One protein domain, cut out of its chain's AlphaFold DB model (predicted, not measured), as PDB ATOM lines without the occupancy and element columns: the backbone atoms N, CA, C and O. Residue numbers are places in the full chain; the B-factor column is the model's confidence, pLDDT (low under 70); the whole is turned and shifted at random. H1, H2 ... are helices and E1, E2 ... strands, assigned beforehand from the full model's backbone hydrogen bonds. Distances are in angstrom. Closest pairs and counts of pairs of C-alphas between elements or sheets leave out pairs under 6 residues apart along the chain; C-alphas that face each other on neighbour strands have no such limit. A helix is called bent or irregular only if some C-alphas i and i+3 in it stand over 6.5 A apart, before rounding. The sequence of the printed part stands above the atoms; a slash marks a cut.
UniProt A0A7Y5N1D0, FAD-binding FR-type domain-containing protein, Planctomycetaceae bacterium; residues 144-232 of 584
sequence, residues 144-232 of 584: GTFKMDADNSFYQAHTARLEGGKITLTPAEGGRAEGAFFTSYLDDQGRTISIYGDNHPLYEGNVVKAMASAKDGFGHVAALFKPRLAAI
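Overview. This is residues 144 to 232 of the 584 residues of the protein "FAD-binding FR-type domain-containing protein" of Planctomycetaceae bacterium (UniProt A0A7Y5N1D0). Two small strand hairpins, E1 with E2 and E3 with E4, pack together, and the long, kinked helix H1 runs past one side of the pair, nearest to it with residues 217 to 223. Short H2 follows at the end of H1, far from the mean of the C-alphas. The printed part has 89 residues, with four named strands followed along the chain by two named helices; the strands form two antiparallel sheets, of order E1 - E2 and E3 - E4, and the class is mixed, helices and strands, with under half of the residues in named elements. The whole is compact, with a radius of gyration of the C-alphas of 13.3 A and spans of 41 by 29 by 18 A.

Along the chain. Find C-alpha 158 at (27.403, 39.774, -30.159); from there E1 runs 15.3 A to residue 163. E2, residues 166 to 171, covers 16.5 A. E3, residues 182 to 186, covers 9.8 A, and E4, residues 192 to 194, 6.8 A. H1, residues 207 to 223, runs 25.6 A from (12.959, 43.569, -46.634), with a kink of 26 degrees near residue 216; it is only just irregular, with C-alphas 216 and 219 6.6 A apart. H2, residues 226 to 230, covers 6.1 A and ends at (22.379, 15.251, -28.324).

Arrangement. In the hairpin E1 and E2, look for N 161 and O 168, 3.0 A apart. In the hairpin E3 and E4, N 183 and O 193 are 2.8 A apart. The closest C-alphas of E1 and E3, His 158 and Phe 182, are 4.7 A apart; those of E4 and H1, Ser 194 and Val 221, 7.8 A. H1 and H2 meet only through their link. H2 has its O i to N i+4 pair within hydrogen-bond range, H1 9 of 13.

Size, cuts and confidence. The C-alphas farthest apart, Asp 151 and Ile 232, are 43.5 A apart. The printed part has no cut; E4 to H1 is a long link. Residues 174 to 175 are under pLDDT 70.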
ATOM      1  N   GLY A 144      19.360  50.915 -20.413       93.75
ATOM      2  CA  GLY A 144      20.312  50.039 -19.745       93.75
ATOM      3  C   GLY A 144      20.103  48.542 -20.003       93.75
ATOM      4  O   GLY A 144      20.859  47.747 -19.445       93.75
ATOM      5  N   THR A 145      19.121  48.130 -20.818       95.31
ATOM      6  CA  THR A 145      18.895  46.699 -21.111       95.31
ATOM      7  C   THR A 145      19.962  46.157 -22.060       95.31
ATOM      8  O   THR A 145      20.524  45.081 -21.836       95.31
ATOM      9  N   PHE A 146      20.235  46.890 -23.136       94.75
ATOM     10  CA  PHE A 146      21.158  46.510 -24.190       94.75
ATOM     11  C   PHE A 146      22.269  47.548 -24.321       94.75
ATOM     12  O   PHE A 146      22.045  48.752 -24.274       94.75
ATOM     13  N   LYS A 147      23.496  47.088 -24.560       94.31
ATOM     14  CA  LYS A 147      24.564  47.967 -25.028       94.31
ATOM     15  C   LYS A 147      24.255  48.373 -26.461       94.31
ATOM     16  O   LYS A 147      23.972  47.515 -27.297       94.31
ATOM     17  N   MET A 148      24.354  49.664 -26.733       93.19
ATOM     18  CA  MET A 148      24.283  50.211 -28.083       93.19
ATOM     19  C   MET A 148      25.669  50.201 -28.734       93.19
ATOM     20  O   MET A 148      26.691  50.086 -28.051       93.19
ATOM     21  N   ASP A 149      25.711  50.263 -30.061       90.62
ATOM     22  CA  ASP A 149      26.954  50.489 -30.794       90.62
ATOM     23  C   ASP A 149      27.512  51.911 -30.566       90.62
ATOM     24  O   ASP A 149      26.916  52.735 -29.873       90.62
ATOM     25  N   ALA A 150      28.699  52.194 -31.113       88.62
ATOM     26  CA  ALA A 150      29.404  53.456 -30.864       88.62
ATOM     27  C   ALA A 150      28.602  54.699 -31.295       88.62
ATOM     28  O   ALA A 150      28.715  55.748 -30.660       88.62
ATOM     29  N   ASP A 151      27.765  54.556 -32.326       87.44
ATOM     30  CA  ASP A 151      26.959  55.633 -32.903       87.44
ATOM     31  C   ASP A 151      25.518  55.669 -32.352       87.44
ATOM     32  O   ASP A 151      24.698  56.460 -32.818       87.44
ATOM     33  N   ASN A 152      25.183  54.816 -31.373       88.06
ATOM     34  CA  ASN A 152      23.832  54.638 -30.819       88.06
ATOM     35  C   ASN A 152      22.737  54.378 -31.872       88.06
ATOM     36  O   ASN A 152      21.575  54.743 -31.680       88.06
ATOM     37  N   SER A 153      23.102  53.752 -32.989       88.19
ATOM     38  CA  SER A 153      22.197  53.474 -34.108       88.19
ATOM     39  C   SER A 153      21.616  52.062 -34.041       88.19
ATOM     40  O   SER A 153      20.475  51.846 -34.449       88.19
ATOM     41  N   PHE A 154      22.368  51.110 -33.482       90.88
ATOM     42  CA  PHE A 154      21.973  49.706 -33.359       90.88
ATOM     43  C   PHE A 154      22.234  49.160 -31.961       90.88
ATOM     44  O   PHE A 154      23.081  49.658 -31.218       90.88
ATOM     45  N   TYR A 155      21.566  48.053 -31.638       92.75
ATOM     46  CA  TYR A 155      22.033  47.179 -30.567       92.75
ATOM     47  C   TYR A 155      23.432  46.658 -30.910       92.75
ATOM     48  O   TYR A 155      23.665  46.184 -32.025       92.75
ATOM     49  N   GLN A 156      24.359  46.695 -29.954       92.75
ATOM     50  CA  GLN A 156      25.684  46.119 -30.136       92.75
ATOM     51  C   GLN A 156      25.552  44.610 -30.364       92.75
ATOM     52  O   GLN A 156      25.161  43.855 -29.468       92.75
ATOM     53  N   ALA A 157      25.901  44.179 -31.572       93.88
ATOM     54  CA  ALA A 157      25.861  42.786 -31.983       93.88
ATOM     55  C   ALA A 157      26.929  41.954 -31.255       93.88
ATOM     56  O   ALA A 157      28.065  42.392 -31.064       93.88
ATOM     57  N   HIS A 158      26.562  40.741 -30.855       94.81
ATOM     58  CA  HIS A 158      27.403  39.774 -30.159       94.81
ATOM     59  C   HIS A 158      27.306  38.413 -30.846       94.81
ATOM     60  O   HIS A 158      26.253  38.013 -31.344       94.81
ATOM     61  N   THR A 159      28.404  37.664 -30.819       94.69
ATOM     62  CA  THR A 159      28.367  36.214 -31.035       94.69
ATOM     63  C   THR A 159      28.075  35.524 -29.706       94.69
ATOM     64  O   THR A 159      28.488  36.010 -28.651       94.69
ATOM     65  N   ALA A 160      27.373  34.392 -29.747       94.94
ATOM     66  CA  ALA A 160      27.123  33.565 -28.571       94.94
ATOM     67  C   ALA A 160      27.755  32.185 -28.741       94.94
ATOM     68  O   ALA A 160      27.645  31.562 -29.800       94.94
ATOM     69  N   ARG A 161      28.388  31.688 -27.679       93.69
ATOM     70  CA  ARG A 161      28.932  30.328 -27.603       93.69
ATOM     71  C   ARG A 161      28.472  29.657 -26.323       93.69
ATOM     72  O   ARG A 161      28.306  30.320 -25.305       93.69
ATOM     73  N   LEU A 162      28.273  28.344 -26.380       92.31
ATOM     74  CA  LEU A 162      27.984  27.536 -25.201       92.31
ATOM     75  C   LEU A 162      29.273  26.842 -24.741       92.31
ATOM     76  O   LEU A 162      29.754  25.929 -25.408       92.31
ATOM     77  N   GLU A 163      29.808  27.259 -23.597       88.12
ATOM     78  CA  GLU A 163      31.046  26.745 -23.006       88.12
ATOM     79  C   GLU A 163      30.757  26.253 -21.584       88.12
ATOM     80  O   GLU A 163      30.201  26.974 -20.759       88.12
ATOM     81  N   GLY A 164      31.059  24.982 -21.292       84.00
ATOM     82  CA  GLY A 164      30.795  24.403 -19.964       84.00
ATOM     83  C   GLY A 164      29.322  24.464 -19.524       84.00
ATOM     84  O   GLY A 164      29.042  24.560 -18.332       84.00
ATOM     85  N   GLY A 165      28.380  24.459 -20.475       85.69
ATOM     86  CA  GLY A 165      26.942  24.574 -20.205       85.69
ATOM     87  C   GLY A 165      26.446  25.999 -19.933       85.69
ATOM     88  O   GLY A 165      25.275  26.168 -19.602       85.69
ATOM     89  N   LYS A 166      27.298  27.020 -20.092       91.56
ATOM     90  CA  LYS A 166      26.945  28.437 -19.939       91.56
ATOM     91  C   LYS A 166      27.130  29.188 -21.250       91.56
ATOM     92  O   LYS A 166      28.008  28.855 -22.043       91.56
ATOM     93  N   ILE A 167      26.280  30.185 -21.484       95.50
ATOM     94  CA  ILE A 167      26.396  31.055 -22.655       95.50
ATOM     95  C   ILE A 167      27.422  32.149 -22.358       95.50
ATOM     96  O   ILE A 167      27.294  32.866 -21.369       95.50
ATOM     97  N   THR A 168      28.397  32.294 -23.249       95.06
ATOM     98  CA  THR A 168      29.342  33.413 -23.282       95.06
ATOM     99  C   THR A 168      29.014  34.287 -24.487       95.06
ATOM    100  O   THR A 168      28.854  33.777 -25.600       95.06
ATOM    101  N   LEU A 169      28.916  35.601 -24.267       95.75
ATOM    102  CA  LEU A 169      28.690  36.596 -25.315       95.75
ATOM    103  C   LEU A 169      29.986  37.352 -25.606       95.75
ATOM    104  O   LEU A 169      30.664  37.807 -24.685       95.75
ATOM    105  N   THR A 170      30.318  37.520 -26.884       94.62
ATOM    106  CA  THR A 170      31.492  38.286 -27.321       94.62
ATOM    107  C   THR A 170      31.059  39.366 -28.308       94.62
ATOM    108  O   THR A 170      30.441  39.016 -29.319       94.62
ATOM    109  N   PRO A 171      31.347  40.655 -28.042       93.31
ATOM    110  CA  PRO A 171      30.940  41.745 -28.922       93.31
ATOM    111  C   PRO A 171      31.619  41.621 -30.288       93.31
ATOM    112  O   PRO A 171      32.801  41.292 -30.379       93.31
ATOM    113  N   ALA A 172      30.867  41.893 -31.350       87.44
ATOM    114  CA  ALA A 172      31.392  41.985 -32.703       87.44
ATOM    115  C   ALA A 172      32.012  43.368 -32.936       87.44
ATOM    116  O   ALA A 172      31.347  44.391 -32.742       87.44
ATOM    117  N   GLU A 173      33.266  43.414 -33.390       77.44
ATOM    118  CA  GLU A 173      33.906  44.677 -33.769       77.44
ATOM    119  C   GLU A 173      33.100  45.382 -34.872       77.44
ATOM    120  O   GLU A 173      32.694  44.777 -35.865       77.44
ATOM    121  N   GLY A 174      32.798  46.666 -34.657       68.19
ATOM    122  CA  GLY A 174      32.005  47.478 -35.586       68.19
ATOM    123  C   GLY A 174      30.563  47.000 -35.812       68.19
ATOM    124  O   GLY A 174      29.945  47.419 -36.787       68.19
ATOM    125  N   GLY A 175      30.035  46.091 -34.977       66.19
ATOM    126  CA  GLY A 175      28.671  45.555 -35.099       66.19
ATOM    127  C   GLY A 175      28.412  44.743 -36.377       66.19
ATOM    128  O   GLY A 175      27.271  44.400 -36.679       66.19
ATOM    129  N   ARG A 176      29.462  44.445 -37.150       71.00
ATOM    130  CA  ARG A 176      29.400  43.824 -38.479       71.00
ATOM    131  C   ARG A 176      30.332  42.622 -38.518       71.00
ATOM    132  O   ARG A 176      31.388  42.665 -39.140       71.00
ATOM    133  N   ALA A 177      29.929  41.547 -37.852       77.00
ATOM    134  CA  ALA A 177      30.620  40.268 -37.933       77.00
ATOM    135  C   ALA A 177      29.644  39.152 -38.305       77.00
ATOM    136  O   ALA A 177      28.480  39.158 -37.901       77.00
ATOM    137  N   GLU A 178      30.141  38.188 -39.075       78.12
ATOM    138  CA  GLU A 178      29.412  36.968 -39.405       78.12
ATOM    139  C   GLU A 178      29.056  36.211 -38.113       78.12
ATOM    140  O   GLU A 178      29.883  36.051 -37.211       78.12
ATOM    141  N   GLY A 179      27.797  35.791 -37.990       84.19
ATOM    142  CA  GLY A 179      27.297  35.077 -36.814       84.19
ATOM    143  C   GLY A 179      26.984  35.916 -35.571       84.19
ATOM    144  O   GLY A 179      26.629  35.344 -34.535       84.19
ATOM    145  N   ALA A 180      27.074  37.249 -35.639       93.50
ATOM    146  CA  ALA A 180      26.811  38.152 -34.514       93.50
ATOM    147  C   ALA A 180      25.311  38.453 -34.295       93.50
ATOM    148  O   ALA A 180      24.879  39.599 -34.240       93.50
ATOM    149  N   PHE A 181      24.497  37.410 -34.144       95.06
ATOM    150  CA  PHE A 181      23.034  37.520 -34.052       95.06
ATOM    151  C   PHE A 181      22.491  37.748 -32.639       95.06
ATOM    152  O   PHE A 181      21.303  37.541 -32.416       95.06
ATOM    153  N   PHE A 182      23.315  38.142 -31.668       95.38
ATOM    154  CA  PHE A 182      22.901  38.317 -30.273       95.38
ATOM    155  C   PHE A 182      23.080  39.758 -29.799       95.38
ATOM    156  O   PHE A 182      23.902  40.503 -30.320       95.38
ATOM    157  N   THR A 183      22.291  40.163 -28.811       95.12
ATOM    158  CA  THR A 183      22.500  41.413 -28.065       95.12
ATOM    159  C   THR A 183      23.522  41.203 -26.949       95.12
ATOM    160  O   THR A 183      23.996  40.091 -26.726       95.12
ATOM    161  N   SER A 184      23.805  42.251 -26.177       95.12
ATOM    162  CA  SER A 184      24.562  42.138 -24.927       95.12
ATOM    163  C   SER A 184      23.774  41.516 -23.764       95.12
ATOM    164  O   SER A 184      24.307  41.443 -22.658       95.12
ATOM    165  N   TYR A 185      22.499  41.157 -23.952       96.81
ATOM    166  CA  TYR A 185      21.649  40.682 -22.862       96.81
ATOM    167  C   TYR A 185      22.005  39.251 -22.464       96.81
ATOM    168  O   TYR A 185      21.928  38.327 -23.281       96.81
ATOM    169  N   LEU A 186      22.334  39.079 -21.187       95.94
ATOM    170  CA  LEU A 186      22.508  37.795 -20.526       95.94
ATOM    171  C   LEU A 186      22.013  37.933 -19.087       95.94
ATOM    172  O   LEU A 186      22.559  38.735 -18.331       95.94
ATOM    173  N   ASP A 187      20.983  37.181 -18.716       94.81
ATOM    174  CA  ASP A 187      20.461  37.217 -17.350       94.81
ATOM    175  C   ASP A 187      21.087  36.164 -16.424       94.81
ATOM    176  O   ASP A 187      21.938  35.363 -16.820       94.81
ATOM    177  N   ASP A 188      20.658  36.170 -15.162       92.25
ATOM    178  CA  ASP A 188      21.114  35.267 -14.101       92.25
ATOM    179  C   ASP A 188      20.820  33.784 -14.382       92.25
ATOM    180  O   ASP A 188      21.516  32.899 -13.880       92.25
ATOM    181  N   GLN A 189      19.824  33.507 -15.224       92.19
ATOM    182  CA  GLN A 189      19.451  32.168 -15.681       92.19
ATOM    183  C   GLN A 189      20.211  31.746 -16.946       92.19
ATOM    184  O   GLN A 189      19.990  30.646 -17.458       92.19
ATOM    185  N   GLY A 190      21.107  32.595 -17.460       91.12
ATOM    186  CA  GLY A 190      21.872  32.341 -18.675       91.12
ATOM    187  C   GLY A 190      21.038  32.445 -19.952       91.12
ATOM    188  O   GLY A 190      21.386  31.821 -20.953       91.12
ATOM    189  N   ARG A 191      19.926  33.191 -19.940       93.62
ATOM    190  CA  ARG A 191      19.110  33.462 -21.131       93.62
ATOM    191  C   ARG A 191      19.669  34.671 -21.868       93.62
ATOM    192  O   ARG A 191      20.065  35.653 -21.251       93.62
ATOM    193  N   THR A 192      19.656  34.609 -23.195       95.94
ATOM    194  CA  THR A 192      20.120  35.690 -24.074       95.94
ATOM    195  C   THR A 192      19.070  36.032 -25.130       95.94
ATOM    196  O   THR A 192      18.137  35.258 -25.354       95.94
ATOM    197  N   ILE A 193      19.212  37.195 -25.766       95.94
ATOM    198  CA  ILE A 193      18.285  37.715 -26.776       95.94
ATOM    199  C   ILE A 193      19.020  37.875 -28.103       95.94
ATOM    200  O   ILE A 193      20.052  38.545 -28.169       95.94
ATOM    201  N   SER A 194      18.458  37.282 -29.154       94.75
ATOM    202  CA  SER A 194      18.925  37.410 -30.535       94.75
ATOM    203  C   SER A 194      18.329  38.623 -31.257       94.75
ATOM    204  O   SER A 194      17.206  39.027 -30.955       94.75
ATOM    205  N   ILE A 195      19.031  39.147 -32.261       92.38
ATOM    206  CA  ILE A 195      18.597  40.236 -33.148       92.38
ATOM    207  C   ILE A 195      18.514  39.767 -34.599       92.38
ATOM    208  O   ILE A 195      19.358  39.013 -35.071       92.38
ATOM    209  N   TYR A 196      17.493  40.243 -35.308       92.38
ATOM    210  CA  TYR A 196      17.212  39.917 -36.706       92.38
ATOM    211  C   TYR A 196      16.658  41.141 -37.441       92.38
ATOM    212  O   TYR A 196      16.259  42.132 -36.828       92.38
ATOM    213  N   GLY A 197      16.578  41.036 -38.763       90.50
ATOM    214  CA  GLY A 197      15.993  42.045 -39.634       90.50
ATOM    215  C   GLY A 197      16.834  43.312 -39.711       90.50
ATOM    216  O   GLY A 197      18.060  43.262 -39.628       90.50
ATOM    217  N   ASP A 198      16.155  44.452 -39.820       87.62
ATOM    218  CA  ASP A 198      16.795  45.769 -39.886       87.62
ATOM    219  C   ASP A 198      17.508  46.173 -38.584       87.62
ATOM    220  O   ASP A 198      18.287  47.117 -38.584       87.62
ATOM    221  N   ASN A 199      17.301  45.443 -37.483       87.69
ATOM    222  CA  ASN A 199      18.050  45.648 -36.240       87.69
ATOM    223  C   ASN A 199      19.462  45.043 -36.278       87.69
ATOM    224  O   ASN A 199      20.221  45.228 -35.331       87.69
ATOM    225  N   HIS A 200      19.820  44.321 -37.344       89.69
ATOM    226  CA  HIS A 200      21.166  43.802 -37.549       89.69
ATOM    227  C   HIS A 200      21.877  44.599 -38.667       89.69
ATOM    228  O   HIS A 200      21.421  44.552 -39.812       89.69
ATOM    229  N   PRO A 201      23.035  45.247 -38.413       86.62
ATOM    230  CA  PRO A 201      23.687  46.162 -39.367       86.62
ATOM    231  C   PRO A 201      24.020  45.580 -40.753       86.62
ATOM    232  O   PRO A 201      24.051  46.299 -41.745       86.62
ATOM    233  N   LEU A 202      24.296  44.275 -40.858       87.81
ATOM    234  CA  LEU A 202      24.521  43.613 -42.159       87.81
ATOM    235  C   LEU A 202      23.246  43.457 -43.011       87.81
ATOM    236  O   LEU A 202      23.333  43.305 -44.233       87.81
ATOM    237  N   TYR A 203      22.075  43.487 -42.377       88.31
ATOM    238  CA  TYR A 203      20.796  43.113 -42.976       88.31
ATOM    239  C   TYR A 203      19.817  44.278 -43.134       88.31
ATOM    240  O   TYR A 203      18.719  44.073 -43.646       88.31
ATOM    241  N   GLU A 204      20.224  45.488 -42.756       85.88
ATOM    242  CA  GLU A 204      19.389  46.680 -42.851       85.88
ATOM    243  C   GLU A 204      19.116  47.146 -44.292       85.88
ATOM    244  O   GLU A 204      19.871  46.897 -45.247       85.88
ATOM    245  N   GLY A 205      18.035  47.911 -44.431       76.94
ATOM    246  CA  GLY A 205      17.790  48.802 -45.563       76.94
ATOM    247  C   GLY A 205      16.965  48.195 -46.694       76.94
ATOM    248  O   GLY A 205      16.678  48.892 -47.667       76.94
ATOM    249  N   ASN A 206      16.580  46.918 -46.601       78.06
ATOM    250  CA  ASN A 206      15.483  46.358 -47.394       78.06
ATOM    251  C   ASN A 206      14.950  45.045 -46.804       78.06
ATOM    252  O   ASN A 206      15.684  44.271 -46.191       78.06
ATOM    253  N   VAL A 207      13.685  44.754 -47.114       80.81
ATOM    254  CA  VAL A 207      12.959  43.569 -46.634       80.81
ATOM    255  C   VAL A 207      13.651  42.258 -47.015       80.81
ATOM    256  O   VAL A 207      13.671  41.329 -46.213       80.81
ATOM    257  N   VAL A 208      14.252  42.162 -48.206       82.62
ATOM    258  CA  VAL A 208      14.907  40.923 -48.658       82.62
ATOM    259  C   VAL A 208      16.108  40.593 -47.773       82.62
ATOM    260  O   VAL A 208      16.221  39.467 -47.289       82.62
ATOM    261  N   LYS A 209      16.972  41.575 -47.493       85.44
ATOM    262  CA  LYS A 209      18.076  41.417 -46.536       85.44
ATOM    263  C   LYS A 209      17.554  41.155 -45.127       85.44
ATOM    264  O   LYS A 209      18.021  40.215 -44.485       85.44
ATOM    265  N   ALA A 210      16.548  41.902 -44.678       87.69
ATOM    266  CA  ALA A 210      15.955  41.696 -43.363       87.69
ATOM    267  C   ALA A 210      15.446  40.250 -43.186       87.69
ATOM    268  O   ALA A 210      15.671  39.637 -42.142       87.69
ATOM    269  N   MET A 211      14.847  39.649 -44.218       89.56
ATOM    270  CA  MET A 211      14.425  38.243 -44.200       89.56
ATOM    271  C   MET A 211      15.592  37.261 -44.319       89.56
ATOM    272  O   MET A 211      15.584  36.220 -43.660       89.56
ATOM    273  N   ALA A 212      16.629  37.594 -45.092       90.75
ATOM    274  CA  ALA A 212      17.839  36.782 -45.187       90.75
ATOM    275  C   ALA A 212      18.537  36.618 -43.825       90.75
ATOM    276  O   ALA A 212      19.079  35.545 -43.558       90.75
ATOM    277  N   SER A 213      18.444  37.614 -42.934       92.44
ATOM    278  CA  SER A 213      19.014  37.527 -41.581       92.44
ATOM    279  C   SER A 213      18.506  36.319 -40.784       92.44
ATOM    280  O   SER A 213      19.267  35.711 -40.040       92.44
ATOM    281  N   ALA A 214      17.238  35.924 -40.957       92.38
ATOM    282  CA  ALA A 214      16.679  34.757 -40.280       92.38
ATOM    283  C   ALA A 214      17.304  33.454 -40.800       92.38
ATOM    284  O   ALA A 214      17.610  32.556 -40.016       92.38
ATOM    285  N   LYS A 215      17.532  33.365 -42.119       92.25
ATOM    286  CA  LYS A 215      18.177  32.209 -42.760       92.25
ATOM    287  C   LYS A 215      19.640  32.060 -42.341       92.25
ATOM    288  O   LYS A 215      20.109  30.934 -42.240       92.25
ATOM    289  N   ASP A 216      20.345  33.159 -42.107       92.75
ATOM    290  CA  ASP A 216      21.728  33.110 -41.629       92.75
ATOM    291  C   ASP A 216      21.789  32.856 -40.111       92.75
ATOM    292  O   ASP A 216      22.403  31.905 -39.627       92.75
ATOM    293  N   GLY A 217      21.028  33.624 -39.330       93.31
ATOM    294  CA  GLY A 217      21.125  33.598 -37.874       93.31
ATOM    295  C   GLY A 217      20.557  32.356 -37.186       93.31
ATOM    296  O   GLY A 217      20.950  32.073 -36.052       93.31
ATOM    297  N   PHE A 218      19.652  31.584 -37.809       93.81
ATOM    298  CA  PHE A 218      19.055  30.421 -37.127       93.81
ATOM    299  C   PHE A 218      20.103  29.370 -36.730       93.81
ATOM    300  O   PHE A 218      19.966  28.742 -35.680       93.81
ATOM    301  N   GLY A 219      21.154  29.179 -37.540       94.62
ATOM    302  CA  GLY A 219      22.199  28.188 -37.275       94.62
ATOM    303  C   GLY A 219      22.985  28.503 -36.002       94.62
ATOM    304  O   GLY A 219      23.312  27.598 -35.230       94.62
ATOM    305  N   HIS A 220      23.207  29.792 -35.740       94.06
ATOM    306  CA  HIS A 220      23.888  30.286 -34.545       94.06
ATOM    307  C   HIS A 220      23.041  30.092 -33.286       94.06
ATOM    308  O   HIS A 220      23.550  29.614 -32.274       94.06
ATOM    309  N   VAL A 221      21.733  30.362 -33.358       94.25
ATOM    310  CA  VAL A 221      20.809  30.075 -32.247       94.25
ATOM    311  C   VAL A 221      20.710  28.570 -31.999       94.25
ATOM    312  O   VAL A 221      20.861  28.124 -30.865       94.25
ATOM    313  N   ALA A 222      20.528  27.763 -33.048       94.12
ATOM    314  CA  ALA A 222      20.424  26.309 -32.934       94.12
ATOM    315  C   ALA A 222      21.693  25.666 -32.345       94.12
ATOM    316  O   ALA A 222      21.603  24.677 -31.613       94.12
ATOM    317  N   ALA A 223      22.875  26.233 -32.614       93.69
ATOM    318  CA  ALA A 223      24.138  25.754 -32.059       93.69
ATOM    319  C   ALA A 223      24.156  25.758 -30.520       93.69
ATOM    320  O   ALA A 223      24.711  24.830 -29.930       93.69
ATOM    321  N   LEU A 224      23.482  26.720 -29.877       94.06
ATOM    322  CA  LEU A 224      23.372  26.807 -28.415       94.06
ATOM    323  C   LEU A 224      22.562  25.655 -27.800       94.06
ATOM    324  O   LEU A 224      22.677  25.386 -26.607       94.06
ATOM    325  N   PHE A 225      21.766  24.939 -28.597       92.62
ATOM    326  CA  PHE A 225      20.953  23.813 -28.133       92.62
ATOM    327  C   PHE A 225      21.556  22.445 -28.478       92.62
ATOM    328  O   PHE A 225      21.057  21.432 -27.987       92.62
ATOM    329  N   LYS A 226      22.637  22.381 -29.276       91.62
ATOM    330  CA  LYS A 226      23.219  21.114 -29.763       91.62
ATOM    331  C   LYS A 226      23.525  20.107 -28.644       91.62
ATOM    332  O   LYS A 226      23.065  18.973 -28.775       91.62
ATOM    333  N   PRO A 227      24.214  20.462 -27.537       90.12
ATOM    334  CA  PRO A 227      24.506  19.481 -26.488       90.12
ATOM    335  C   PRO A 227      23.247  18.953 -25.800       90.12
ATOM    336  O   PRO A 227      23.138  17.758 -25.544       90.12
ATOM    337  N   ARG A 228      22.253  19.823 -25.570       89.19
ATOM    338  CA  ARG A 228      20.960  19.430 -24.996       89.19
ATOM    339  C   ARG A 228      20.202  18.471 -25.914       89.19
ATOM    340  O   ARG A 228      19.604  17.518 -25.429       89.19
ATOM    341  N   LEU A 229      20.212  18.733 -27.220       89.56
ATOM    342  CA  LEU A 229      19.562  17.874 -28.210       89.56
ATOM    343  C   LEU A 229      20.269  16.520 -28.339       89.56
ATOM    344  O   LEU A 229      19.595  15.503 -28.447       89.56
ATOM    345  N   ALA A 230      21.603  16.490 -28.278       91.31
ATOM    346  CA  ALA A 230      22.379  15.251 -28.324       91.31
ATOM    347  C   ALA A 230      22.164  14.363 -27.083       91.31
ATOM    348  O   ALA A 230      22.231  13.144 -27.187       91.31
ATOM    349  N   ALA A 231      21.890  14.968 -25.924       91.94
ATOM    350  CA  ALA A 231      21.653  14.270 -24.661       91.94
ATOM    351  C   ALA A 231      20.177  13.887 -24.420       91.94
ATOM    352  O   ALA A 231      19.823  13.476 -23.315       91.94
ATOM    353  N   ILE A 232      19.293  14.067 -25.407       93.06
ATOM    354  CA  ILE A 232      17.858  13.841 -25.223       93.06
ATOM    355  C   ILE A 232      17.531  12.340 -25.161       93.06
ATOM    356  O   ILE A 232      18.006  11.555 -25.977       93.06
TER     357      ILE A 232